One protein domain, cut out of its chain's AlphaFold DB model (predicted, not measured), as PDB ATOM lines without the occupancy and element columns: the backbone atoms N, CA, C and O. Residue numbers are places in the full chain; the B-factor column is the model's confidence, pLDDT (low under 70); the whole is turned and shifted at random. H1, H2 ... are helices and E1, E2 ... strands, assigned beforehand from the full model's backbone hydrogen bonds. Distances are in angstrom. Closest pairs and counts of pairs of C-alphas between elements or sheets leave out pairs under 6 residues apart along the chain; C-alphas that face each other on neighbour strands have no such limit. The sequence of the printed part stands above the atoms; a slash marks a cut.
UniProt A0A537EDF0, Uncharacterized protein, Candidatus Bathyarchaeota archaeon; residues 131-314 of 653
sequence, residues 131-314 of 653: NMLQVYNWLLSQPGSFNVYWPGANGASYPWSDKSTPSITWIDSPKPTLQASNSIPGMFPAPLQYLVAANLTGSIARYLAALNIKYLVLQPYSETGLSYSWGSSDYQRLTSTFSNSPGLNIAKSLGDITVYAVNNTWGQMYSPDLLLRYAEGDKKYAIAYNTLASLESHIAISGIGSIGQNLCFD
ATOM      1  N   ASN A 131     197.171 131.829 132.678       86.19
ATOM      2  CA  ASN A 131     198.470 132.502 132.580       86.19
ATOM      3  C   ASN A 131     199.373 132.217 133.793       86.19
ATOM      4  O   ASN A 131     200.578 132.031 133.634       86.19
ATOM      5  N   MET A 132     198.798 132.134 134.999       84.62
ATOM      6  CA  MET A 132     199.537 131.833 136.228       84.62
ATOM      7  C   MET A 132     200.072 130.396 136.209       84.62
ATOM      8  O   MET A 132     201.247 130.170 136.498       84.62
ATOM      9  N   LEU A 133     199.240 129.437 135.790       83.44
ATOM     10  CA  LEU A 133     199.632 128.031 135.635       83.44
ATOM     11  C   LEU A 133     200.705 127.854 134.554       83.44
ATOM     12  O   LEU A 133     201.633 127.064 134.718       83.44
ATOM     13  N   GLN A 134     200.623 128.610 133.459       87.69
ATOM     14  CA  GLN A 134     201.632 128.583 132.401       87.69
ATOM     15  C   GLN A 134     202.983 129.145 132.872       87.69
ATOM     16  O   GLN A 134     204.019 128.550 132.570       87.69
ATOM     17  N   VAL A 135     202.998 130.242 133.643       89.00
ATOM     18  CA  VAL A 135     204.228 130.774 134.265       89.00
ATOM     19  C   VAL A 135     204.811 129.780 135.268       89.00
ATOM     20  O   VAL A 135     206.015 129.524 135.236       89.00
ATOM     21  N   TYR A 136     203.966 129.168 136.102       86.56
ATOM     22  CA  TYR A 136     204.363 128.120 137.042       86.56
ATOM     23  C   TYR A 136     205.047 126.949 136.314       86.56
ATOM     24  O   TYR A 136     206.192 126.600 136.600       86.56
ATOM     25  N   ASN A 137     204.397 126.386 135.296       86.00
ATOM     26  CA  ASN A 137     204.955 125.278 134.518       86.00
ATOM     27  C   ASN A 137     206.244 125.671 133.779       86.00
ATOM     28  O   ASN A 137     207.170 124.864 133.669       86.00
ATOM     29  N   TRP A 138     206.337 126.913 133.298       93.19
ATOM     30  CA  TRP A 138     207.545 127.430 132.656       93.19
ATOM     31  C   TRP A 138     208.719 127.570 133.635       93.19
ATOM     32  O   TRP A 138     209.833 127.180 133.296       93.19
ATOM     33  N   LEU A 139     208.488 128.072 134.854       87.62
ATOM     34  CA  LEU A 139     209.519 128.151 135.897       87.62
ATOM     35  C   LEU A 139     210.001 126.759 136.317       87.62
ATOM     36  O   LEU A 139     211.201 126.560 136.509       87.62
ATOM     37  N   LEU A 140     209.080 125.795 136.429       84.88
ATOM     38  CA  LEU A 140     209.393 124.400 136.742       84.88
ATOM     39  C   LEU A 140     210.312 123.777 135.675       84.88
ATOM     40  O   LEU A 140     211.260 123.075 136.027       84.88
ATOM     41  N   SER A 141     210.071 124.077 134.393       88.50
ATOM     42  CA  SER A 141     210.844 123.534 133.268       88.50
ATOM     43  C   SER A 141     212.221 124.178 133.071       88.50
ATOM     44  O   SER A 141     213.046 123.625 132.342       88.50
ATOM     45  N   GLN A 142     212.511 125.313 133.719       90.19
ATOM     46  CA  GLN A 142     213.825 125.943 133.598       90.19
ATOM     47  C   GLN A 142     214.920 125.092 134.273       90.19
ATOM     48  O   GLN A 142     214.769 124.696 135.441       90.19
ATOM     49  N   PRO A 143     216.051 124.848 133.580       84.00
ATOM     50  CA  PRO A 143     217.135 124.033 134.105       84.00
ATOM     51  C   PRO A 143     217.927 124.759 135.200       84.00
ATOM     52  O   PRO A 143     218.077 125.987 135.196       84.00
ATOM     53  N   GLY A 144     218.492 123.964 136.106       75.94
ATOM     54  CA  GLY A 144     219.380 124.420 137.170       75.94
ATOM     55  C   GLY A 144     218.690 124.771 138.489       75.94
ATOM     56  O   GLY A 144     217.462 124.843 138.605       75.94
ATOM     57  N   SER A 145     219.542 124.985 139.486       72.25
ATOM     58  CA  SER A 145     219.204 125.350 140.859       72.25
ATOM     59  C   SER A 145     219.279 126.867 141.022       72.25
ATOM     60  O   SER A 145     220.366 127.435 140.943       72.25
ATOM     61  N   PHE A 146     218.140 127.528 141.224       78.94
ATOM     62  CA  PHE A 146     218.058 128.984 141.362       78.94
ATOM     63  C   PHE A 146     216.872 129.401 142.237       78.94
ATOM     64  O   PHE A 146     215.904 128.647 142.363       78.94
ATOM     65  N   ASN A 147     216.936 130.620 142.780       79.88
ATOM     66  CA  ASN A 147     215.827 131.206 143.523       79.88
ATOM     67  C   ASN A 147     214.904 132.007 142.605       79.88
ATOM     68  O   ASN A 147     215.345 132.643 141.639       79.88
ATOM     69  N   VAL A 148     213.620 131.993 142.940       82.94
ATOM     70  CA  VAL A 148     212.587 132.815 142.312       82.94
ATOM     71  C   VAL A 148     211.989 133.714 143.377       82.94
ATOM     72  O   VAL A 148     211.652 133.232 144.453       82.94
ATOM     73  N   TYR A 149     211.825 135.002 143.086       85.62
ATOM     74  CA  TYR A 149     210.977 135.854 143.912       85.62
ATOM     75  C   TYR A 149     209.608 136.015 143.262       85.62
ATOM     76  O   TYR A 149     209.461 136.698 142.248       85.62
ATOM     77  N   TRP A 150     208.617 135.365 143.864       84.06
ATOM     78  CA  TRP A 150     207.211 135.443 143.483       84.06
ATOM     79  C   TRP A 150     206.372 135.650 144.753       84.06
ATOM     80  O   TRP A 150     205.869 134.683 145.329       84.06
ATOM     81  N   PRO A 151     206.292 136.887 145.279       76.62
ATOM     82  CA  PRO A 151     205.521 137.152 146.491       76.62
ATOM     83  C   PRO A 151     204.037 136.981 146.193       76.62
ATOM     84  O   PRO A 151     203.605 137.415 145.138       76.62
ATOM     85  N   GLY A 152     203.242 136.415 147.098       72.44
ATOM     86  CA  GLY A 152     201.781 136.413 146.986       72.44
ATOM     87  C   GLY A 152     201.169 137.768 147.369       72.44
ATOM     88  O   GLY A 152     201.882 138.716 147.705       72.44
ATOM     89  N   ALA A 153     199.836 137.846 147.388       66.50
ATOM     90  CA  ALA A 153     199.106 139.046 147.814       66.50
ATOM     91  C   ALA A 153     199.180 139.319 149.340       66.50
ATOM     92  O   ALA A 153     198.696 140.342 149.807       66.50
ATOM     93  N   ASN A 154     199.795 138.412 150.109       65.19
ATOM     94  CA  ASN A 154     200.092 138.503 151.543       65.19
ATOM     95  C   ASN A 154     198.961 139.048 152.432       65.19
ATOM     96  O   ASN A 154     199.067 140.118 153.028       65.19
ATOM     97  N   GLY A 155     197.858 138.306 152.515       60.12
ATOM     98  CA  GLY A 155     196.685 138.732 153.274       60.12
ATOM     99  C   GLY A 155     195.847 139.796 152.561       60.12
ATOM    100  O   GLY A 155     194.831 140.213 153.114       60.12
ATOM    101  N   ALA A 156     196.218 140.201 151.342       67.69
ATOM    102  CA  ALA A 156     195.382 140.970 150.427       67.69
ATOM    103  C   ALA A 156     194.807 140.092 149.296       67.69
ATOM    104  O   ALA A 156     195.071 138.890 149.232       67.69
ATOM    105  N   SER A 157     193.982 140.682 148.427       70.19
ATOM    106  CA  SER A 157     193.279 139.988 147.343       70.19
ATOM    107  C   SER A 157     194.000 140.083 145.994       70.19
ATOM    108  O   SER A 157     194.747 141.028 145.714       70.19
ATOM    109  N   TYR A 158     193.733 139.101 145.131       74.56
ATOM    110  CA  TYR A 158     194.100 139.157 143.716       74.56
ATOM    111  C   TYR A 158     192.985 139.845 142.915       74.56
ATOM    112  O   TYR A 158     191.819 139.718 143.277       74.56
ATOM    113  N   PRO A 159     193.275 140.474 141.763       75.81
ATOM    114  CA  PRO A 159     192.226 141.001 140.883       75.81
ATOM    115  C   PRO A 159     191.238 139.929 140.401       75.81
ATOM    116  O   PRO A 159     190.083 140.223 140.119       75.81
ATOM    117  N   TRP A 160     191.691 138.675 140.314       73.19
ATOM    118  CA  TRP A 160     190.897 137.519 139.891       73.19
ATOM    119  C   TRP A 160     190.292 136.724 141.062       73.19
ATOM    120  O   TRP A 160     189.554 135.767 140.830       73.19
ATOM    121  N   SER A 161     190.595 137.083 142.317       71.06
ATOM    122  CA  SER A 161     190.051 136.414 143.499       71.06
ATOM    123  C   SER A 161     189.697 137.409 144.590       71.06
ATOM    124  O   SER A 161     190.572 138.036 145.178       71.06
ATOM    125  N   ASP A 162     188.418 137.437 144.959       65.12
ATOM    126  CA  ASP A 162     187.937 138.219 146.099       65.12
ATOM    127  C   ASP A 162     188.476 137.713 147.445       65.12
ATOM    128  O   ASP A 162     188.251 138.350 148.464       65.12
ATOM    129  N   LYS A 163     189.172 136.573 147.509       64.62
ATOM    130  CA  LYS A 163     189.742 136.085 148.765       64.62
ATOM    131  C   LYS A 163     191.009 136.846 149.118       64.62
ATOM    132  O   LYS A 163     191.911 136.939 148.286       64.62
ATOM    133  N   SER A 164     191.139 137.260 150.378       57.94
ATOM    134  CA  SER A 164     192.477 137.468 150.919       57.94
ATOM    135  C   SER A 164     193.071 136.107 151.228       57.94
ATOM    136  O   SER A 164     192.524 135.316 151.999       57.94
ATOM    137  N   THR A 165     194.152 135.790 150.530       54.97
ATOM    138  CA  THR A 165     194.882 134.561 150.781       54.97
ATOM    139  C   THR A 165     195.925 134.868 151.855       54.97
ATOM    140  O   THR A 165     196.709 135.811 151.689       54.97
ATOM    141  N   PRO A 166     195.984 134.119 152.977       48.44
ATOM    142  CA  PRO A 166     197.208 134.122 153.774       48.44
ATOM    143  C   PRO A 166     198.343 133.772 152.817       48.44
ATOM    144  O   PRO A 166     198.129 132.931 151.956       48.44
ATOM    145  N   SER A 167     199.490 134.446 152.903       42.69
ATOM    146  CA  SER A 167     200.612 134.281 151.970       42.69
ATOM    147  C   SER A 167     200.836 132.801 151.600       42.69
ATOM    148  O   SER A 167     201.478 132.058 152.335       42.69
ATOM    149  N   ILE A 168     200.311 132.364 150.449       41.34
ATOM    150  CA  ILE A 168     200.497 131.013 149.881       41.34
ATOM    151  C   ILE A 168     201.902 130.926 149.242       41.34
ATOM    152  O   ILE A 168     202.229 130.021 148.489       41.34
ATOM    153  N   THR A 169     202.805 131.848 149.589       41.59
ATOM    154  CA  THR A 169     204.145 132.008 149.005       41.59
ATOM    155  C   THR A 169     204.991 130.736 149.004       41.59
ATOM    156  O   THR A 169     205.860 130.602 148.153       41.59
ATOM    157  N   TRP A 170     204.733 129.781 149.896       39.78
ATOM    158  CA  TRP A 170     205.434 128.495 149.945       39.78
ATOM    159  C   TRP A 170     204.847 127.411 149.021       39.78
ATOM    160  O   TRP A 170     205.515 126.408 148.789       39.78
ATOM    161  N   ILE A 171     203.641 127.606 148.478       46.28
ATOM    162  CA  ILE A 171     202.951 126.671 147.571       46.28
ATOM    163  C   ILE A 171     202.926 127.214 146.126       46.28
ATOM    164  O   ILE A 171     202.892 126.429 145.183       46.28
ATOM    165  N   ASP A 172     203.000 128.537 145.926       53.50
ATOM    166  CA  ASP A 172     202.820 129.149 144.597       53.50
ATOM    167  C   ASP A 172     204.081 129.168 143.717       53.50
ATOM    168  O   ASP A 172     203.962 129.268 142.498       53.50
ATOM    169  N   SER A 173     205.291 129.072 144.282       66.00
ATOM    170  CA  SER A 173     206.514 128.998 143.470       66.00
ATOM    171  C   SER A 173     206.959 127.543 143.258       66.00
ATOM    172  O   SER A 173     207.215 126.841 144.234       66.00
ATOM    173  N   PRO A 174     207.172 127.091 142.006       69.94
ATOM    174  CA  PRO A 174     207.695 125.752 141.697       69.94
ATOM    175  C   PRO A 174     209.198 125.597 141.997       69.94
ATOM    176  O   PRO A 174     209.783 124.535 141.777       69.94
ATOM    177  N   LYS A 175     209.857 126.679 142.418       74.62
ATOM    178  CA  LYS A 175     211.291 126.772 142.718       74.62
ATOM    179  C   LYS A 175     211.471 127.449 144.084       74.62
ATOM    180  O   LYS A 175     210.576 128.198 144.487       74.62
ATOM    181  N   PRO A 176     212.601 127.240 144.787       68.25
ATOM    182  CA  PRO A 176     212.848 127.887 146.073       68.25
ATOM    183  C   PRO A 176     212.613 129.402 146.008       68.25
ATOM    184  O   PRO A 176     213.124 130.087 145.119       68.25
ATOM    185  N   THR A 177     211.811 129.909 146.942       64.00
ATOM    186  CA  THR A 177     211.537 131.339 147.119       64.00
ATOM    187  C   THR A 177     212.001 131.770 148.503       64.00
ATOM    188  O   THR A 177     212.020 130.969 149.440       64.00
ATOM    189  N   LEU A 178     212.412 133.029 148.636       60.22
ATOM    190  CA  LEU A 178     212.862 133.576 149.915       60.22
ATOM    191  C   LEU A 178     211.638 133.881 150.785       60.22
ATOM    192  O   LEU A 178     210.781 134.681 150.404       60.22
ATOM    193  N   GLN A 179     211.545 133.223 151.942       50.78
ATOM    194  CA  GLN A 179     210.439 133.404 152.880       50.78
ATOM    195  C   GLN A 179     210.531 134.756 153.598       50.78
ATOM    196  O   GLN A 179     211.575 135.109 154.145       50.78
ATOM    197  N   ALA A 180     209.395 135.446 153.717       45.47
ATOM    198  CA  ALA A 180     209.146 136.324 154.855       45.47
ATOM    199  C   ALA A 180     208.750 135.421 156.039       45.47
ATOM    200  O   ALA A 180     207.585 135.077 156.218       45.47
ATOM    201  N   SER A 181     209.737 134.922 156.782       38.03
ATOM    202  CA  SER A 181     209.508 134.078 157.959       38.03
ATOM    203  C   SER A 181     208.954 134.927 159.107       38.03
ATOM    204  O   SER A 181     209.608 135.858 159.563       38.03
ATOM    205  N   ASN A 182     207.774 134.583 159.635       38.06
ATOM    206  CA  ASN A 182     207.219 135.225 160.839       38.06
ATOM    207  C   ASN A 182     208.103 135.012 162.088       38.06
ATOM    208  O   ASN A 182     207.972 135.731 163.074       38.06
ATOM    209  N   SER A 183     208.997 134.021 162.048       36.22
ATOM    210  CA  SER A 183     209.963 133.700 163.105       36.22
ATOM    211  C   SER A 183     211.336 134.364 162.926       36.22
ATOM    212  O   SER A 183     212.123 134.358 163.870       36.22
ATOM    213  N   ILE A 184     211.624 134.949 161.755       38.62
ATOM    214  CA  ILE A 184     212.878 135.658 161.452       38.62
ATOM    215  C   ILE A 184     212.521 136.981 160.753       38.62
ATOM    216  O   ILE A 184     212.310 137.002 159.538       38.62
ATOM    217  N   PRO A 185     212.419 138.100 161.488       34.31
ATOM    218  CA  PRO A 185     212.052 139.368 160.884       34.31
ATOM    219  C   PRO A 185     213.169 139.873 159.956       34.31
ATOM    220  O   PRO A 185     214.276 140.168 160.401       34.31
ATOM    221  N   GLY A 186     212.839 140.062 158.672       43.53
ATOM    222  CA  GLY A 186     213.141 141.349 158.035       43.53
ATOM    223  C   GLY A 186     214.201 141.449 156.936       43.53
ATOM    224  O   GLY A 186     214.472 142.574 156.531       43.53
ATOM    225  N   MET A 187     214.777 140.376 156.388       50.75
ATOM    226  CA  MET A 187     215.767 140.573 155.310       50.75
ATOM    227  C   MET A 187     215.149 140.759 153.922       50.75
ATOM    228  O   MET A 187     215.670 141.485 153.080       50.75
ATOM    229  N   PHE A 188     214.034 140.097 153.645       54.75
ATOM    230  CA  PHE A 188     213.420 140.113 152.328       54.75
ATOM    231  C   PHE A 188     211.902 139.987 152.509       54.75
ATOM    232  O   PHE A 188     211.465 139.065 153.196       54.75
ATOM    233  N   PRO A 189     211.098 140.940 151.998       64.62
ATOM    234  CA  PRO A 189     211.414 141.840 150.888       64.62
ATOM    235  C   PRO A 189     211.773 143.290 151.267       64.62
ATOM    236  O   PRO A 189     211.939 144.105 150.365       64.62
ATOM    237  N   ALA A 190     211.921 143.648 152.547       74.06
ATOM    238  CA  ALA A 190     212.024 145.053 152.983       74.06
ATOM    239  C   ALA A 190     213.100 145.915 152.266       74.06
ATOM    240  O   ALA A 190     212.789 147.047 151.881       74.06
ATOM    241  N   PRO A 191     214.331 145.433 151.998       76.25
ATOM    242  CA  PRO A 191     215.315 146.206 151.240       76.25
ATOM    243  C   PRO A 191     214.957 146.333 149.750       76.25
ATOM    244  O   PRO A 191     215.157 147.395 149.168       76.25
ATOM    245  N   LEU A 192     214.349 145.309 149.137       84.56
ATOM    246  CA  LEU A 192     213.831 145.403 147.763       84.56
ATOM    247  C   LEU A 192     212.670 146.403 147.677       84.56
ATOM    248  O   LEU A 192     212.639 147.220 146.763       84.56
ATOM    249  N   GLN A 193     211.757 146.381 148.652       86.44
ATOM    250  CA  GLN A 193     210.669 147.355 148.768       86.44
ATOM    251  C   GLN A 193     211.210 148.775 148.881       86.44
ATOM    252  O   GLN A 193     210.698 149.677 148.228       86.44
ATOM    253  N   TYR A 194     212.271 148.975 149.666       84.69
ATOM    254  CA  TYR A 194     212.945 150.264 149.758       84.69
ATOM    255  C   TYR A 194     213.528 150.701 148.405       84.69
ATOM    256  O   TYR A 194     213.280 151.831 147.988       84.69
ATOM    257  N   LEU A 195     214.250 149.823 147.694       87.25
ATOM    258  CA  LEU A 195     214.799 150.145 146.370       87.25
ATOM    259  C   LEU A 195     213.701 150.520 145.362       87.25
ATOM    260  O   LEU A 195     213.871 151.474 144.603       87.25
ATOM    261  N   VAL A 196     212.574 149.804 145.373       90.50
ATOM    262  CA  VAL A 196     211.412 150.076 144.514       90.50
ATOM    263  C   VAL A 196     210.733 151.393 144.900       90.50
ATOM    264  O   VAL A 196     210.527 152.252 144.043       90.50
ATOM    265  N   ALA A 197     210.432 151.598 146.186       86.31
ATOM    266  CA  ALA A 197     209.780 152.808 146.686       86.31
ATOM    267  C   ALA A 197     210.615 154.069 146.405       86.31
ATOM    268  O   ALA A 197     210.072 155.101 146.003       86.31
ATOM    269  N   ALA A 198     211.940 153.963 146.558       85.44
ATOM    270  CA  ALA A 198     212.903 155.022 146.270       85.44
ATOM    271  C   ALA A 198     213.265 155.148 144.775       85.44
ATOM    272  O   ALA A 198     214.060 156.016 144.422       85.44
ATOM    273  N   ASN A 199     212.690 154.314 143.894       88.50
ATOM    274  CA  ASN A 199     212.953 154.296 142.451       88.50
ATOM    275  C   ASN A 199     214.450 154.147 142.091       88.50
ATOM    276  O   ASN A 199     214.947 154.740 141.133       88.50
ATOM    277  N   LEU A 200     215.193 153.356 142.869       88.25
ATOM    278  CA  LEU A 200     216.633 153.128 142.702       88.25
ATOM    279  C   LEU A 200     216.903 151.997 141.697       88.25
ATOM    280  O   LEU A 200     217.528 150.986 142.024       88.25
ATOM    281  N   THR A 201     216.434 152.173 140.461       91.25
ATOM    282  CA  THR A 201     216.442 151.153 139.392       91.25
ATOM    283  C   THR A 201     217.825 150.542 139.130       91.25
ATOM    284  O   THR A 201     217.939 149.338 138.910       91.25
ATOM    285  N   GLY A 202     218.897 151.334 139.251       85.88
ATOM    286  CA  GLY A 202     220.282 150.870 139.096       85.88
ATOM    287  C   GLY A 202     220.762 149.872 140.160       85.88
ATOM    288  O   GLY A 202     221.704 149.128 139.915       85.88
ATOM    289  N   SER A 203     220.118 149.821 141.332       84.94
ATOM    290  CA  SER A 203     220.518 148.934 142.438       84.94
ATOM    291  C   SER A 203     219.726 147.623 142.489       84.94
ATOM    292  O   SER A 203     220.167 146.666 143.123       84.94
ATOM    293  N   ILE A 204     218.574 147.551 141.813       90.38
ATOM    294  CA  ILE A 204     217.631 146.428 141.928       90.38
ATOM    295  C   ILE A 204     218.243 145.122 141.409       90.38
ATOM    296  O   ILE A 204     218.285 144.135 142.141       90.38
ATOM    297  N   ALA A 205     218.757 145.100 140.175       89.81
ATOM    298  CA  ALA A 205     219.305 143.873 139.590       89.81
ATOM    299  C   ALA A 205     220.525 143.350 140.363       89.81
ATOM    300  O   ALA A 205     220.679 142.144 140.529       89.81
ATOM    301  N   ARG A 206     221.370 144.257 140.869       84.00
ATOM    302  CA  ARG A 206     222.567 143.933 141.661       84.00
ATOM    303  C   ARG A 206     222.192 143.314 143.010       84.00
ATOM    304  O   ARG A 206     222.754 142.292 143.386       84.00
ATOM    305  N   TYR A 207     221.188 143.870 143.685       83.25
ATOM    306  CA  TYR A 207     220.646 143.294 144.915       83.25
ATOM    307  C   TYR A 207     220.044 141.896 144.686       83.25
ATOM    308  O   TYR A 207     220.355 140.956 145.416       83.25
ATOM    309  N   LEU A 208     219.236 141.723 143.633       85.69
ATOM    310  CA  LEU A 208     218.654 140.419 143.285       85.69
ATOM    311  C   LEU A 208     219.727 139.384 142.901       85.69
ATOM    312  O   LEU A 208     219.631 138.220 143.291       85.69
ATOM    313  N   ALA A 209     220.772 139.814 142.188       83.38
ATOM    314  CA  ALA A 209     221.908 138.979 141.818       83.38
ATOM    315  C   ALA A 209     222.697 138.473 143.035       83.38
ATOM    316  O   ALA A 209     223.071 137.297 143.060       83.38
ATOM    317  N   ALA A 210     222.895 139.325 144.048       75.06
ATOM    318  CA  ALA A 210     223.554 138.970 145.307       75.06
ATOM    319  C   ALA A 210     222.791 137.885 146.087       75.06
ATOM    320  O   ALA A 210     223.394 136.985 146.664       75.06
ATOM    321  N   LEU A 211     221.455 137.934 146.046       74.44
ATOM    322  CA  LEU A 211     220.566 136.941 146.668       74.44
ATOM    323  C   LEU A 211     220.352 135.679 145.815       74.44
ATOM    324  O   LEU A 211     219.541 134.812 146.160       74.44
ATOM    325  N   ASN A 212     221.052 135.585 144.683       77.38
ATOM    326  CA  ASN A 212     220.917 134.512 143.707       77.38
ATOM    327  C   ASN A 212     219.467 134.298 143.215       77.38
ATOM    328  O   ASN A 212     219.038 133.174 142.935       77.38
ATOM    329  N   ILE A 213     218.696 135.386 143.115       85.12
ATOM    330  CA  ILE A 213     217.364 135.382 142.505       85.12
ATOM    331  C   ILE A 213     217.556 135.469 140.996       85.12
ATOM    332  O   ILE A 213     217.983 136.496 140.477       85.12
ATOM    333  N   LYS A 214     217.240 134.384 140.286       89.31
ATOM    334  CA  LYS A 214     217.361 134.325 138.823       89.31
ATOM    335  C   LYS A 214     216.129 134.885 138.130       89.31
ATOM    336  O   LYS A 214     216.266 135.534 137.096       89.31
ATOM    337  N   TYR A 215     214.948 134.636 138.693       92.00
ATOM    338  CA  TYR A 215     213.688 135.130 138.146       92.00
ATOM    339  C   TYR A 215     212.874 135.883 139.190       92.00
ATOM    340  O   TYR A 215     212.757 135.471 140.343       92.00
ATOM    341  N   LEU A 216     212.283 136.978 138.739       91.69
ATOM    342  CA  LEU A 216     211.386 137.843 139.477       91.69
ATOM    343  C   LEU A 216     210.023 137.805 138.787       91.69
ATOM    344  O   LEU A 216     209.936 138.161 137.614       91.69
ATOM    345  N   VAL A 217     208.973 137.385 139.488       90.75
ATOM    346  CA  VAL A 217     207.619 137.320 138.925       90.75
ATOM    347  C   VAL A 217     206.806 138.509 139.415       90.75
ATOM    348  O   VAL A 217     206.527 138.643 140.606       90.75
ATOM    349  N   LEU A 218     206.418 139.360 138.474       91.12
ATOM    350  CA  LEU A 218     205.549 140.502 138.682       91.12
ATOM    351  C   LEU A 218     204.135 140.163 138.197       91.12
ATOM    352  O   LEU A 218     203.957 139.703 137.071       91.12
ATOM    353  N   GLN A 219     203.137 140.394 139.043       88.06
ATOM    354  CA  GLN A 219     201.724 140.203 138.715       88.06
ATOM    355  C   GLN A 219     200.859 141.202 139.500       88.06
ATOM    356  O   GLN A 219     201.303 141.685 140.550       88.06
ATOM    357  N   PRO A 220     199.649 141.536 139.023       85.94
ATOM    358  CA  PRO A 220     198.820 142.548 139.662       85.94
ATOM    359  C   PRO A 220     198.205 142.041 140.977       85.94
ATOM    360  O   PRO A 220     197.674 140.929 141.039       85.94
ATOM    361  N   TYR A 221     198.230 142.894 142.007       79.44
ATOM    362  CA  TYR A 221     197.503 142.738 143.279       79.44
ATOM    363  C   TYR A 221     196.607 143.947 143.531       79.44
ATOM    364  O   TYR A 221     196.670 144.936 142.798       79.44
ATOM    365  N   SER A 222     195.804 143.892 144.595       76.25
ATOM    366  CA  SER A 222     195.235 145.112 145.165       76.25
ATOM    367  C   SER A 222     196.341 146.095 145.578       76.25
ATOM    368  O   SER A 222     197.464 145.687 145.883       76.25
ATOM    369  N   GLU A 223     196.025 147.390 145.650       79.94
ATOM    370  CA  GLU A 223     196.978 148.440 146.053       79.94
ATOM    371  C   GLU A 223     197.682 148.124 147.384       79.94
ATOM    372  O   GLU A 223     198.882 148.351 147.537       79.94
ATOM    373  N   THR A 224     196.946 147.539 148.336       73.06
ATOM    374  CA  THR A 224     197.486 147.124 149.639       73.06
ATOM    375  C   THR A 224     198.449 145.944 149.498       73.06
ATOM    376  O   THR A 224     199.529 145.968 150.085       73.06
ATOM    377  N   GLY A 225     198.103 144.936 148.689       75.25
ATOM    378  CA  GLY A 225     198.986 143.798 148.419       75.25
ATOM    379  C   GLY A 225     200.262 144.216 147.688       75.25
ATOM    380  O   GLY A 225     201.350 143.748 148.018       75.25
ATOM    381  N   LEU A 226     200.154 145.153 146.739       80.62
ATOM    382  CA  LEU A 226     201.314 145.730 146.063       80.62
ATOM    383  C   LEU A 226     202.196 146.504 147.051       80.62
ATOM    384  O   LEU A 226     203.404 146.276 147.097       80.62
ATOM    385  N   SER A 227     201.605 147.360 147.891       80.50
ATOM    386  CA  SER A 227     202.356 148.145 148.874       80.50
ATOM    387  C   SER A 227     203.096 147.245 149.860       80.50
ATOM    388  O   SER A 227     204.286 147.447 150.098       80.50
ATOM    389  N   TYR A 228     202.433 146.195 150.351       75.00
ATOM    390  CA  TYR A 228     203.038 145.255 151.285       75.00
ATOM    391  C   TYR A 228     204.154 144.432 150.638       75.00
ATOM    392  O   TYR A 228     205.208 144.263 151.242       75.00
ATOM    393  N   SER A 229     203.944 143.884 149.438       77.38
ATOM    394  CA  SER A 229     204.904 142.961 148.814       77.38
ATOM    395  C   SER A 229     206.060 143.683 148.115       77.38
ATOM    396  O   SER A 229     207.181 143.168 148.076       77.38
ATOM    397  N   TRP A 230     205.812 144.888 147.600       84.25
ATOM    398  CA  TRP A 230     206.712 145.597 146.689       84.25
ATOM    399  C   TRP A 230     207.079 147.017 147.125       84.25
ATOM    400  O   TRP A 230     207.956 147.612 146.510       84.25
ATOM    401  N   GLY A 231     206.455 147.580 148.164       82.69
ATOM    402  CA  GLY A 231     206.700 148.969 148.574       82.69
ATOM    403  C   GLY A 231     206.119 150.012 147.609       82.69
ATOM    404  O   GLY A 231     206.424 151.195 147.727       82.69
ATOM    405  N   SER A 232     205.277 149.594 146.658       86.44
ATOM    406  CA  SER A 232     204.559 150.452 145.707       86.44
ATOM    407  C   SER A 232     203.098 150.034 145.681       86.44
ATOM    408  O   SER A 232     202.841 148.848 145.576       86.44
ATOM    409  N   SER A 233     202.146 150.962 145.739       87.06
ATOM    410  CA  SER A 233     200.713 150.653 145.583       87.06
ATOM    411  C   SER A 233     200.251 150.606 144.121       87.06
ATOM    412  O   SER A 233     199.135 150.178 143.851       87.06
ATOM    413  N   ASP A 234     201.097 151.028 143.178       89.69
ATOM    414  CA  ASP A 234     200.765 151.164 141.757       89.69
ATOM    415  C   ASP A 234     201.502 150.111 140.916       89.69
ATOM    416  O   ASP A 234     202.739 150.065 140.876       89.69
ATOM    417  N   TYR A 235     200.722 149.271 140.229       90.31
ATOM    418  CA  TYR A 235     201.218 148.202 139.367       90.31
ATOM    419  C   TYR A 235     201.925 148.719 138.110       90.31
ATOM    420  O   TYR A 235     202.934 148.151 137.682       90.31
ATOM    421  N   GLN A 236     201.433 149.809 137.519       91.00
ATOM    422  CA  GLN A 236     202.034 150.402 136.326       91.00
ATOM    423  C   GLN A 236     203.390 151.015 136.670       91.00
ATOM    424  O   GLN A 236     204.375 150.775 135.969       91.00
ATOM    425  N   ARG A 237     203.471 151.726 137.802       90.31
ATOM    426  CA  ARG A 237     204.743 152.233 138.335       90.31
ATOM    427  C   ARG A 237     205.728 151.107 138.638       90.31
ATOM    428  O   ARG A 237     206.921 151.240 138.377       90.31
ATOM    429  N   LEU A 238     205.250 149.992 139.182       91.12
ATOM    430  CA  LEU A 238     206.098 148.839 139.474       91.12
ATOM    431  C   LEU A 238     206.654 148.211 138.186       91.12
ATOM    432  O   LEU A 238     207.853 147.952 138.082       91.12
ATOM    433  N   THR A 239     205.796 148.057 137.176       92.31
ATOM    434  CA  THR A 239     206.173 147.560 135.847       92.31
ATOM    435  C   THR A 239     207.199 148.477 135.182       92.31
ATOM    436  O   THR A 239     208.192 147.993 134.636       92.31
ATOM    437  N   SER A 240     207.024 149.802 135.261       91.69
ATOM    438  CA  SER A 240     207.992 150.757 134.709       91.69
ATOM    439  C   SER A 240     209.318 150.749 135.472       91.69
ATOM    440  O   SER A 240     210.374 150.771 134.844       91.69
ATOM    441  N   THR A 241     209.291 150.626 136.803       93.75
ATOM    442  CA  THR A 241     210.495 150.525 137.645       93.75
ATOM    443  C   THR A 241     211.348 149.325 137.236       93.75
ATOM    444  O   THR A 241     212.543 149.479 136.980       93.75
ATOM    445  N   PHE A 242     210.752 148.135 137.112       94.31
ATOM    446  CA  PHE A 242     211.497 146.933 136.724       94.31
ATOM    447  C   PHE A 242     211.921 146.938 135.256       94.31
ATOM    448  O   PHE A 242     213.043 146.541 134.956       94.31
ATOM    449  N   SER A 243     211.085 147.451 134.353       92.81
ATOM    450  CA  SER A 243     211.439 147.560 132.929       92.81
ATOM    451  C   SER A 243     212.584 148.550 132.680       92.81
ATOM    452  O   SER A 243     213.366 148.359 131.757       92.81
ATOM    453  N   ASN A 244     212.720 149.571 133.534       93.12
ATOM    454  CA  ASN A 244     213.807 150.553 133.488       93.12
ATOM    455  C   ASN A 244     215.006 150.184 134.381       93.12
ATOM    456  O   ASN A 244     215.915 151.001 134.536       93.12
ATOM    457  N   SER A 245     215.017 149.003 135.007       93.50
ATOM    458  CA  SER A 245     216.111 148.558 135.879       93.50
ATOM    459  C   SER A 245     217.216 147.870 135.077       93.50
ATOM    460  O   SER A 245     217.005 146.760 134.583       93.50
ATOM    461  N   PRO A 246     218.415 148.474 134.959       90.62
ATOM    462  CA  PRO A 246     219.521 147.872 134.225       90.62
ATOM    463  C   PRO A 246     219.903 146.515 134.824       90.62
ATOM    464  O   PRO A 246     220.080 146.391 136.035       90.62
ATOM    465  N   GLY A 247     220.055 145.497 133.975       89.19
ATOM    466  CA  GLY A 247     220.388 144.131 134.396       89.19
ATOM    467  C   GLY A 247     219.182 143.213 134.631       89.19
ATOM    468  O   GLY A 247     219.393 142.026 134.892       89.19
ATOM    469  N   LEU A 248     217.955 143.728 134.492       93.94
ATOM    470  CA  LEU A 248     216.736 142.927 134.371       93.94
ATOM    471  C   LEU A 248     216.289 142.846 132.911       93.94
ATOM    472  O   LEU A 248     216.218 143.860 132.225       93.94
ATOM    473  N   ASN A 249     215.943 141.645 132.457       95.31
ATOM    474  CA  ASN A 249     215.408 141.399 131.119       95.31
ATOM    475  C   ASN A 249     214.083 140.648 131.211       95.31
ATOM    476  O   ASN A 249     213.948 139.757 132.038       95.31
ATOM    477  N   ILE A 250     213.112 140.935 130.347       95.81
ATOM    478  CA  ILE A 250     211.870 140.151 130.315       95.81
ATOM    479  C   ILE A 250     212.185 138.746 129.783       95.81
ATOM    480  O   ILE A 250     212.620 138.584 128.647       95.81
ATOM    481  N   ALA A 251     211.960 137.728 130.612       94.88
ATOM    482  CA  ALA A 251     212.155 136.320 130.267       94.88
ATOM    483  C   ALA A 251     210.869 135.670 129.745       94.88
ATOM    484  O   ALA A 251     210.903 134.801 128.875       94.88
ATOM    485  N   LYS A 252     209.725 136.088 130.293       95.44
ATOM    486  CA  LYS A 252     208.397 135.621 129.894       95.44
ATOM    487  C   LYS A 252     207.371 136.703 130.214       95.44
ATOM    488  O   LYS A 252     207.472 137.355 131.244       95.44
ATOM    489  N   SER A 253     206.370 136.876 129.363       94.62
ATOM    490  CA  SER A 253     205.212 137.728 129.641       94.62
ATOM    491  C   SER A 253     203.961 137.014 129.135       94.62
ATOM    492  O   SER A 253     203.959 136.515 128.007       94.62
ATOM    493  N   LEU A 254     202.958 136.863 130.000       91.38
ATOM    494  CA  LEU A 254     201.701 136.166 129.728       91.38
ATOM    495  C   LEU A 254     200.548 136.934 130.385       91.38
ATOM    496  O   LEU A 254     200.369 136.883 131.603       91.38
ATOM    497  N   GLY A 255     199.765 137.644 129.568       88.50
ATOM    498  CA  GLY A 255     198.743 138.572 130.059       88.50
ATOM    499  C   GLY A 255     199.359 139.618 130.988       88.50
ATOM    500  O   GLY A 255     200.380 140.213 130.655       88.50
ATOM    501  N   ASP A 256     198.781 139.784 132.177       87.06
ATOM    502  CA  ASP A 256     199.271 140.741 133.173       87.06
ATOM    503  C   ASP A 256     200.451 140.222 134.008       87.06
ATOM    504  O   ASP A 256     200.898 140.924 134.908       87.06
ATOM    505  N   ILE A 257     200.966 139.011 133.760       90.00
ATOM    506  CA  ILE A 257     202.096 138.444 134.510       90.00
ATOM    507  C   ILE A 257     203.378 138.610 133.694       90.00
ATOM    508  O   ILE A 257     203.488 138.102 132.576       90.00
ATOM    509  N   THR A 258     204.374 139.279 134.272       95.06
ATOM    510  CA  THR A 258     205.691 139.478 133.657       95.06
ATOM    511  C   THR A 258     206.778 138.864 134.522       95.06
ATOM    512  O   THR A 258     206.882 139.139 135.712       95.06
ATOM    513  N   VAL A 259     207.615 138.030 133.916       94.62
ATOM    514  CA  VAL A 259     208.778 137.425 134.555       94.62
ATOM    515  C   VAL A 259     210.037 138.116 134.057       94.62
ATOM    516  O   VAL A 259     210.344 138.066 132.865       94.62
ATOM    517  N   TYR A 260     210.788 138.717 134.974       96.25
ATOM    518  CA  TYR A 260     212.091 139.313 134.703       96.25
ATOM    519  C   TYR A 260     213.207 138.330 135.082       96.25
ATOM    520  O   TYR A 260     213.186 137.748 136.163       96.25
ATOM    521  N   ALA A 261     214.182 138.142 134.199       94.69
ATOM    522  CA  ALA A 261     215.432 137.444 134.457       94.69
ATOM    523  C   ALA A 261     216.517 138.415 134.926       94.69
ATOM    524  O   ALA A 261     216.667 139.511 134.383       94.69
ATOM    525  N   VAL A 262     217.311 137.959 135.889       92.62
ATOM    526  CA  VAL A 262     218.543 138.609 136.343       92.62
ATOM    527  C   VAL A 262     219.713 137.959 135.607       92.62
ATOM    528  O   VAL A 262     219.950 136.762 135.762       92.62
ATOM    529  N   ASN A 263     220.439 138.725 134.786       79.50
ATOM    530  CA  ASN A 263     221.411 138.149 133.843       79.50
ATOM    531  C   ASN A 263     222.621 137.472 134.513       79.50
ATOM    532  O   ASN A 263     223.102 136.467 134.003       79.50
ATOM    533  N   ASN A 264     223.105 138.008 135.641       78.31
ATOM    534  CA  ASN A 264     224.368 137.598 136.266       78.31
ATOM    535  C   ASN A 264     224.200 137.422 137.782       78.31
ATOM    536  O   ASN A 264     224.494 138.346 138.537       78.31
ATOM    537  N   THR A 265     223.717 136.264 138.237       79.75
ATOM    538  CA  THR A 265     223.652 135.949 139.674       79.75
ATOM    539  C   THR A 265     225.044 135.650 140.243       79.75
ATOM    540  O   THR A 265     225.913 135.136 139.539       79.75
ATOM    541  N   TRP A 266     225.288 136.000 141.511       69.94
ATOM    542  CA  TRP A 266     226.648 136.008 142.079       69.94
ATOM    543  C   TRP A 266     227.047 134.721 142.821       69.94
ATOM    544  O   TRP A 266     228.232 134.507 143.060       69.94
ATOM    545  N   GLY A 267     226.104 133.835 143.164       61.72
ATOM    546  CA  GLY A 267     226.359 132.655 144.010       61.72
ATOM    547  C   GLY A 267     225.641 131.370 143.578       61.72
ATOM    548  O   GLY A 267     224.895 131.352 142.601       61.72
ATOM    549  N   GLN A 268     225.871 130.274 144.315       56.59
ATOM    550  CA  GLN A 268     225.053 129.049 144.236       56.59
ATOM    551  C   GLN A 268     223.791 129.181 145.115       56.59
ATOM    552  O   GLN A 268     223.652 130.167 145.835       56.59
ATOM    553  N   MET A 269     222.807 128.280 144.960       50.72
ATOM    554  CA  MET A 269     221.460 128.374 145.567       50.72
ATOM    555  C   MET A 269     221.516 128.850 147.033       50.72
ATOM    556  O   MET A 269     222.227 128.269 147.847       50.72
ATOM    557  N   TYR A 270     220.783 129.921 147.346       51.09
ATOM    558  CA  TYR A 270     220.808 130.559 148.665       51.09
ATOM    559  C   TYR A 270     219.695 130.020 149.573       51.09
ATOM    560  O   TYR A 270     218.542 129.945 149.149       51.09
ATOM    561  N   SER A 271     220.051 129.714 150.826       45.53
ATOM    562  CA  SER A 271     219.142 129.637 151.974       45.53
ATOM    563  C   SER A 271     219.437 130.850 152.873       45.53
ATOM    564  O   SER A 271     220.549 130.942 153.402       45.53
ATOM    565  N   PRO A 272     218.517 131.827 152.992       42.47
ATOM    566  CA  PRO A 272     218.693 132.975 153.871       42.47
ATOM    567  C   PRO A 272     218.664 132.584 155.335       42.47
ATOM    568  O   PRO A 272     217.590 132.457 155.901       42.47
ATOM    569  N   ASP A 273     219.838 132.513 155.952       37.81
ATOM    570  CA  ASP A 273     219.982 132.582 157.410       37.81
ATOM    571  C   ASP A 273     221.161 133.482 157.824       37.81
ATOM    572  O   ASP A 273     221.808 133.268 158.848       37.81
ATOM    573  N   LEU A 274     221.484 134.505 157.018       37.28
ATOM    574  CA  LEU A 274     222.724 135.269 157.219       37.28
ATOM    575  C   LEU A 274     222.631 136.511 158.109       37.28
ATOM    576  O   LEU A 274     223.659 137.091 158.428       37.28
ATOM    577  N   LEU A 275     221.449 136.881 158.606       36.16
ATOM    578  CA  LEU A 275     221.380 137.700 159.816       36.16
ATOM    579  C   LEU A 275     220.186 137.277 160.657       36.16
ATOM    580  O   LEU A 275     219.036 137.366 160.234       36.16
ATOM    581  N   LEU A 276     220.464 136.900 161.900       36.94
ATOM    582  CA  LEU A 276     219.430 136.637 162.895       36.94
ATOM    583  C   LEU A 276     218.710 137.926 163.351       36.94
ATOM    584  O   LEU A 276     217.754 137.822 164.122       36.94
ATOM    585  N   ARG A 277     219.138 139.128 162.915       43.06
ATOM    586  CA  ARG A 277     218.541 140.428 163.283       43.06
ATOM    587  C   ARG A 277     218.761 141.517 162.222       43.06
ATOM    588  O   ARG A 277     219.897 141.913 161.997       43.06
ATOM    589  N   TYR A 278     217.670 142.033 161.656       43.78
ATOM    590  CA  TYR A 278     217.623 143.277 160.875       43.78
ATOM    591  C   TYR A 278     216.917 144.375 161.677       43.78
ATOM    592  O   TYR A 278     215.820 144.149 162.190       43.78
ATOM    593  N   ALA A 279     217.511 145.564 161.762       48.91
ATOM    594  CA  ALA A 279     216.845 146.783 162.211       48.91
ATOM    595  C   ALA A 279     216.172 147.503 161.027       48.91
ATOM    596  O   ALA A 279     216.554 147.341 159.870       48.91
ATOM    597  N   GLU A 280     215.178 148.357 161.288       52.44
ATOM    598  CA  GLU A 280     214.432 149.050 160.221       52.44
ATOM    599  C   GLU A 280     215.316 149.967 159.341       52.44
ATOM    600  O   GLU A 280     214.988 150.239 158.183       52.44
ATOM    601  N   GLY A 281     216.453 150.432 159.871       53.69
ATOM    602  CA  GLY A 281     217.448 151.225 159.139       53.69
ATOM    603  C   GLY A 281     218.239 150.427 158.096       53.69
ATOM    604  O   GLY A 281     218.711 151.000 157.111       53.69
ATOM    605  N   ASP A 282     218.301 149.107 158.256       52.44
ATOM    606  CA  ASP A 282     219.181 148.221 157.494       52.44
ATOM    607  C   ASP A 282     218.684 147.995 156.058       52.44
ATOM    608  O   ASP A 282     219.451 147.596 155.182       52.44
ATOM    609  N   LYS A 283     217.425 148.350 155.759       61.62
ATOM    610  CA  LYS A 283     216.867 148.355 154.391       61.62
ATOM    611  C   LYS A 283     217.685 149.209 153.412       61.62
ATOM    612  O   LYS A 283     217.691 148.939 152.213       61.62
ATOM    613  N   LYS A 284     218.423 150.205 153.921       63.62
ATOM    614  CA  LYS A 284     219.316 151.067 153.129       63.62
ATOM    615  C   LYS A 284     220.598 150.357 152.682       63.62
ATOM    616  O   LYS A 284     221.188 150.776 151.687       63.62
ATOM    617  N   TYR A 285     221.006 149.269 153.342       65.50
ATOM    618  CA  TYR A 285     222.202 148.509 152.961       65.50
ATOM    619  C   TYR A 285     222.073 147.827 151.596       65.50
ATOM    620  O   TYR A 285     223.090 147.510 150.985       65.50
ATOM    621  N   ALA A 286     220.860 147.694 151.045       66.06
ATOM    622  CA  ALA A 286     220.671 147.236 149.668       66.06
ATOM    623  C   ALA A 286     221.421 148.099 148.632       66.06
ATOM    624  O   ALA A 286     221.847 147.582 147.600       66.06
ATOM    625  N   ILE A 287     221.641 149.390 148.918       68.19
ATOM    626  CA  ILE A 287     222.418 150.293 148.052       68.19
ATOM    627  C   ILE A 287     223.896 149.877 148.005       68.19
ATOM    628  O   ILE A 287     224.534 149.992 146.959       68.19
ATOM    629  N   ALA A 288     224.436 149.346 149.108       62.94
ATOM    630  CA  ALA A 288     225.846 148.982 149.205       62.94
ATOM    631  C   ALA A 288     226.233 147.904 148.182       62.94
ATOM    632  O   ALA A 288     227.329 147.966 147.637       62.94
ATOM    633  N   TYR A 289     225.327 146.981 147.835       66.75
ATOM    634  CA  TYR A 289     225.576 145.973 146.795       66.75
ATOM    635  C   TYR A 289     225.872 146.593 145.425       66.75
ATOM    636  O   TYR A 289     226.672 146.051 144.667       66.75
ATOM    637  N   ASN A 290     225.264 147.738 145.107       67.62
ATOM    638  CA  ASN A 290     225.564 148.458 143.873       67.62
ATOM    639  C   ASN A 290     226.943 149.131 143.937       67.62
ATOM    640  O   ASN A 290     227.717 149.032 142.990       67.62
ATOM    641  N   THR A 291     227.273 149.766 145.065       61.47
ATOM    642  CA  THR A 291     228.598 150.364 145.289       61.47
ATOM    643  C   THR A 291     229.701 149.313 145.202       61.47
ATOM    644  O   THR A 291     230.686 149.511 144.503       61.47
ATOM    645  N   LEU A 292     229.511 148.161 145.835       60.50
ATOM    646  CA  LEU A 292     230.480 147.068 145.824       60.50
ATOM    647  C   LEU A 292     230.648 146.477 144.424       60.50
ATOM    648  O   LEU A 292     231.772 146.356 143.948       60.50
ATOM    649  N   ALA A 293     229.546 146.239 143.712       62.62
ATOM    650  CA  ALA A 293     229.610 145.790 142.326       62.62
ATOM    651  C   ALA A 293     230.290 146.808 141.395       62.62
ATOM    652  O   ALA A 293     230.921 146.410 140.419       62.62
ATOM    653  N   SER A 294     230.168 148.114 141.670       65.31
ATOM    654  CA  SER A 294     230.877 149.159 140.913       65.31
ATOM    655  C   SER A 294     232.384 149.188 141.186       65.31
ATOM    656  O   SER A 294     233.140 149.664 140.348       65.31
ATOM    657  N   LEU A 295     232.813 148.636 142.324       58.56
ATOM    658  CA  LEU A 295     234.215 148.397 142.677       58.56
ATOM    659  C   LEU A 295     234.690 147.007 142.214       58.56
ATOM    660  O   LEU A 295     235.647 146.473 142.767       58.56
ATOM    661  N   GLU A 296     233.971 146.396 141.266       63.16
ATOM    662  CA  GLU A 296     234.184 145.029 140.764       63.16
ATOM    663  C   GLU A 296     234.173 143.944 141.852       63.16
ATOM    664  O   GLU A 296     234.554 142.812 141.588       63.16
ATOM    665  N   SER A 297     233.682 144.273 143.052       50.34
ATOM    666  CA  SER A 297     233.632 143.381 144.206       50.34
ATOM    667  C   SER A 297     232.250 142.742 144.322       50.34
ATOM    668  O   SER A 297     231.264 143.417 144.641       50.34
ATOM    669  N   HIS A 298     232.153 141.433 144.096       56.88
ATOM    670  CA  HIS A 298     230.888 140.706 144.227       56.88
ATOM    671  C   HIS A 298     230.798 140.018 145.587       56.88
ATOM    672  O   HIS A 298     231.516 139.059 145.864       56.88
ATOM    673  N   ILE A 299     229.871 140.480 146.430       54.22
ATOM    674  CA  ILE A 299     229.553 139.798 147.687       54.22
ATOM    675  C   ILE A 299     228.572 138.667 147.405       54.22
ATOM    676  O   ILE A 299     227.386 138.910 147.176       54.22
ATOM    677  N   ALA A 300     229.058 137.432 147.465       45.91
ATOM    678  CA  ALA A 300     228.225 136.245 147.385       45.91
ATOM    679  C   ALA A 300     228.166 135.549 148.747       45.91
ATOM    680  O   ALA A 300     229.178 135.308 149.406       45.91
ATOM    681  N   ILE A 301     226.957 135.189 149.163       49.03
ATOM    682  CA  ILE A 301     226.740 134.347 150.335       49.03
ATOM    683  C   ILE A 301     226.967 132.890 149.917       49.03
ATOM    684  O   ILE A 301     226.261 132.394 149.037       49.03
ATOM    685  N   SER A 302     227.937 132.202 150.527       37.78
ATOM    686  CA  SER A 302     228.148 130.764 150.300       37.78
ATOM    687  C   SER A 302     227.506 129.924 151.414       37.78
ATOM    688  O   SER A 302     227.356 130.386 152.544       37.78
ATOM    689  N   GLY A 303     227.036 128.725 151.061       37.22
ATOM    690  CA  GLY A 303     226.187 127.882 151.907       37.22
ATOM    691  C   GLY A 303     226.851 127.323 153.173       37.22
ATOM    692  O   GLY A 303     228.066 127.355 153.346       37.22
ATOM    693  N   ILE A 304     226.004 126.777 154.051       39.47
ATOM    694  CA  ILE A 304     226.335 126.252 155.382       39.47
ATOM    695  C   ILE A 304     227.277 125.043 155.267       39.47
ATOM    696  O   ILE A 304     226.843 123.927 154.994       39.47
ATOM    697  N   GLY A 305     228.567 125.261 155.516       35.03
ATOM    698  CA  GLY A 305     229.561 124.208 155.714       35.03
ATOM    699  C   GLY A 305     230.048 124.197 157.158       35.03
ATOM    700  O   GLY A 305     231.063 124.809 157.435       35.03
ATOM    701  N   SER A 306     229.305 123.539 158.054       34.72
ATOM    702  CA  SER A 306     229.630 123.047 159.419       34.72
ATOM    703  C   SER A 306     230.490 123.849 160.427       34.72
ATOM    704  O   SER A 306     230.476 123.473 161.594       34.72
ATOM    705  N   ILE A 307     231.184 124.938 160.090       36.28
ATOM    706  CA  ILE A 307     231.930 125.802 161.017       36.28
ATOM    707  C   ILE A 307     231.968 127.226 160.427       36.28
ATOM    708  O   ILE A 307     232.879 127.578 159.686       36.28
ATOM    709  N   GLY A 308     230.971 128.055 160.754       42.75
ATOM    710  CA  GLY A 308     230.974 129.495 160.452       42.75
ATOM    711  C   GLY A 308     230.238 129.918 159.171       42.75
ATOM    712  O   GLY A 308     230.268 129.245 158.145       42.75
ATOM    713  N   GLN A 309     229.540 131.054 159.256       43.34
ATOM    714  CA  GLN A 309     228.948 131.748 158.112       43.34
ATOM    715  C   GLN A 309     230.055 132.547 157.411       43.34
ATOM    716  O   GLN A 309     230.485 133.572 157.934       43.34
ATOM    717  N   ASN A 310     230.529 132.090 156.252       41.25
ATOM    718  CA  ASN A 310     231.544 132.810 155.480       41.25
ATOM    719  C   ASN A 310     230.883 133.669 154.393       41.25
ATOM    720  O   ASN A 310     230.082 133.182 153.590       41.25
ATOM    721  N   LEU A 311     231.234 134.955 154.377       41.12
ATOM    722  CA  LEU A 311     230.795 135.945 153.395       41.12
ATOM    723  C   LEU A 311     231.921 136.096 152.364       41.12
ATOM    724  O   LEU A 311     233.029 136.481 152.727       41.12
ATOM    725  N   CYS A 312     231.675 135.727 151.105       41.94
ATOM    726  CA  CYS A 312     232.729 135.637 150.093       41.94
ATOM    727  C   CYS A 312     232.752 136.895 149.216       41.94
ATOM    728  O   CYS A 312     231.710 137.305 148.701       41.94
ATOM    729  N   PHE A 313     233.940 137.469 149.020       38.88
ATOM    730  CA  PHE A 313     234.201 138.522 148.036       38.88
ATOM    731  C   PHE A 313     234.899 137.902 146.834       38.88
ATOM    732  O   PHE A 313     236.059 137.521 146.948       38.88
ATOM    733  N   ASP A 314     234.173 137.800 145.721       37.31
ATOM    734  CA  ASP A 314     234.604 137.157 144.477       37.31
ATOM    735  C   ASP A 314     235.098 135.705 144.634       37.31
ATOM    736  O   ASP A 314     235.418 135.189 145.704       37.31
TER     737      ASP A 314
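Overview. This is residues 131 to 314 of the 653 residues of an uncharacterized protein of Candidatus Bathyarchaeota archaeon (UniProt A0A537EDF0). A twisted sheet of four strands lies between helices, H1 over one face and H4 and H6 over the other, while the long helix H7 crosses H3 and H4 farther out. The small hairpin of E6 and E7 lies toward one end of the longest axis, and E2, among loops, at the other. The printed part has 184 residues with seven named helices and seven named strands, in the order H1 E1 E2 H2 H3 H4 E3 H5 H6 E4 E5 H7 E6 E7. The large sheet runs E1, E3, E5, E4, mixed; the class is mixed, helices and strands. The whole is compact, with a radius of gyration of the C-alphas of 15.8 A and spans of 47 by 33 by 33 A.

Arrangement. The sheet has edge strands E1, residues 147 to 149, and E4, residues 248 to 254, and inner strands E3, residues 213 to 218, and E5, residues 257 to 262. E1 and E3 are parallel, with N 149 and O 215 within hydrogen-bond range at 2.9 A. E3 and E5 are antiparallel, with N 216 and O 260 at 2.8 A, as is the hairpin E4 and E5, with N 261 and O 249 at 2.7 A. Three layers form: H1, residues 131 to 141, is on one face, at a height over the sheet of 9.0 A; H4, residues 201 to 210, at 9.3 A, and H6, residues 235 to 243, at 9.8 A, are on the opposite face. E3, H5, residues 223 to 230, H6 and E4 make a split strand-helix-strand unit, its strands running the same way with E5 between, its crossover right-handed. H3, residues 190 to 197, is the hub. It touches H4, Leu 195 and Ile 204 having the closest C-alphas at 6.4 A, in a helical hairpin at a shallow tilt of 23 degrees. It touches H5, the closest C-alphas being those of Gln 193 and Trp 230, 4.8 A. H7, residues 280 to 294, touches H4 about perpendicular at 89 degrees, the closest C-alphas being those of Ser 203 and Asn 290, 5.3 A; it touches H3 with residues 282 to 287 alone. In the antiparallel hairpin E6, residues 299 to 301, and E7, residues 311 to 313, N 300 and O 312 are 2.9 A apart. E2, residues 161 to 164, pairs with no named strand; H2, residues 169 to 172, touches no helix. Every O i to N i+4 pair is within hydrogen-bond range in H1, H3, H5 and H6, against 4 of 6 in H4 and 4 of 11 in H7, which has 8 of 12 O i to N i+3 pairs; H2 is too short.

Along the chain. H1 begins at C-alpha 131 (198.470, 132.502, 132.580). H7 is 25.4 A long, E4 17.1 A and E5 16.5 A. E7 ends at C-alpha 313 (234.201, 138.522, 148.036).

Size, cuts and confidence. The C-alphas farthest apart, of Asp 162 and Ile 307, are 48.1 A apart. The printed part has no cut; the links E1 to E2, H2 to H3 and E5 to H7 are long. Mean pLDDT of the printed part is 70.7, with residues 153 to 156, 162 to 174, 176 to 189 and 266 to 314 under 70.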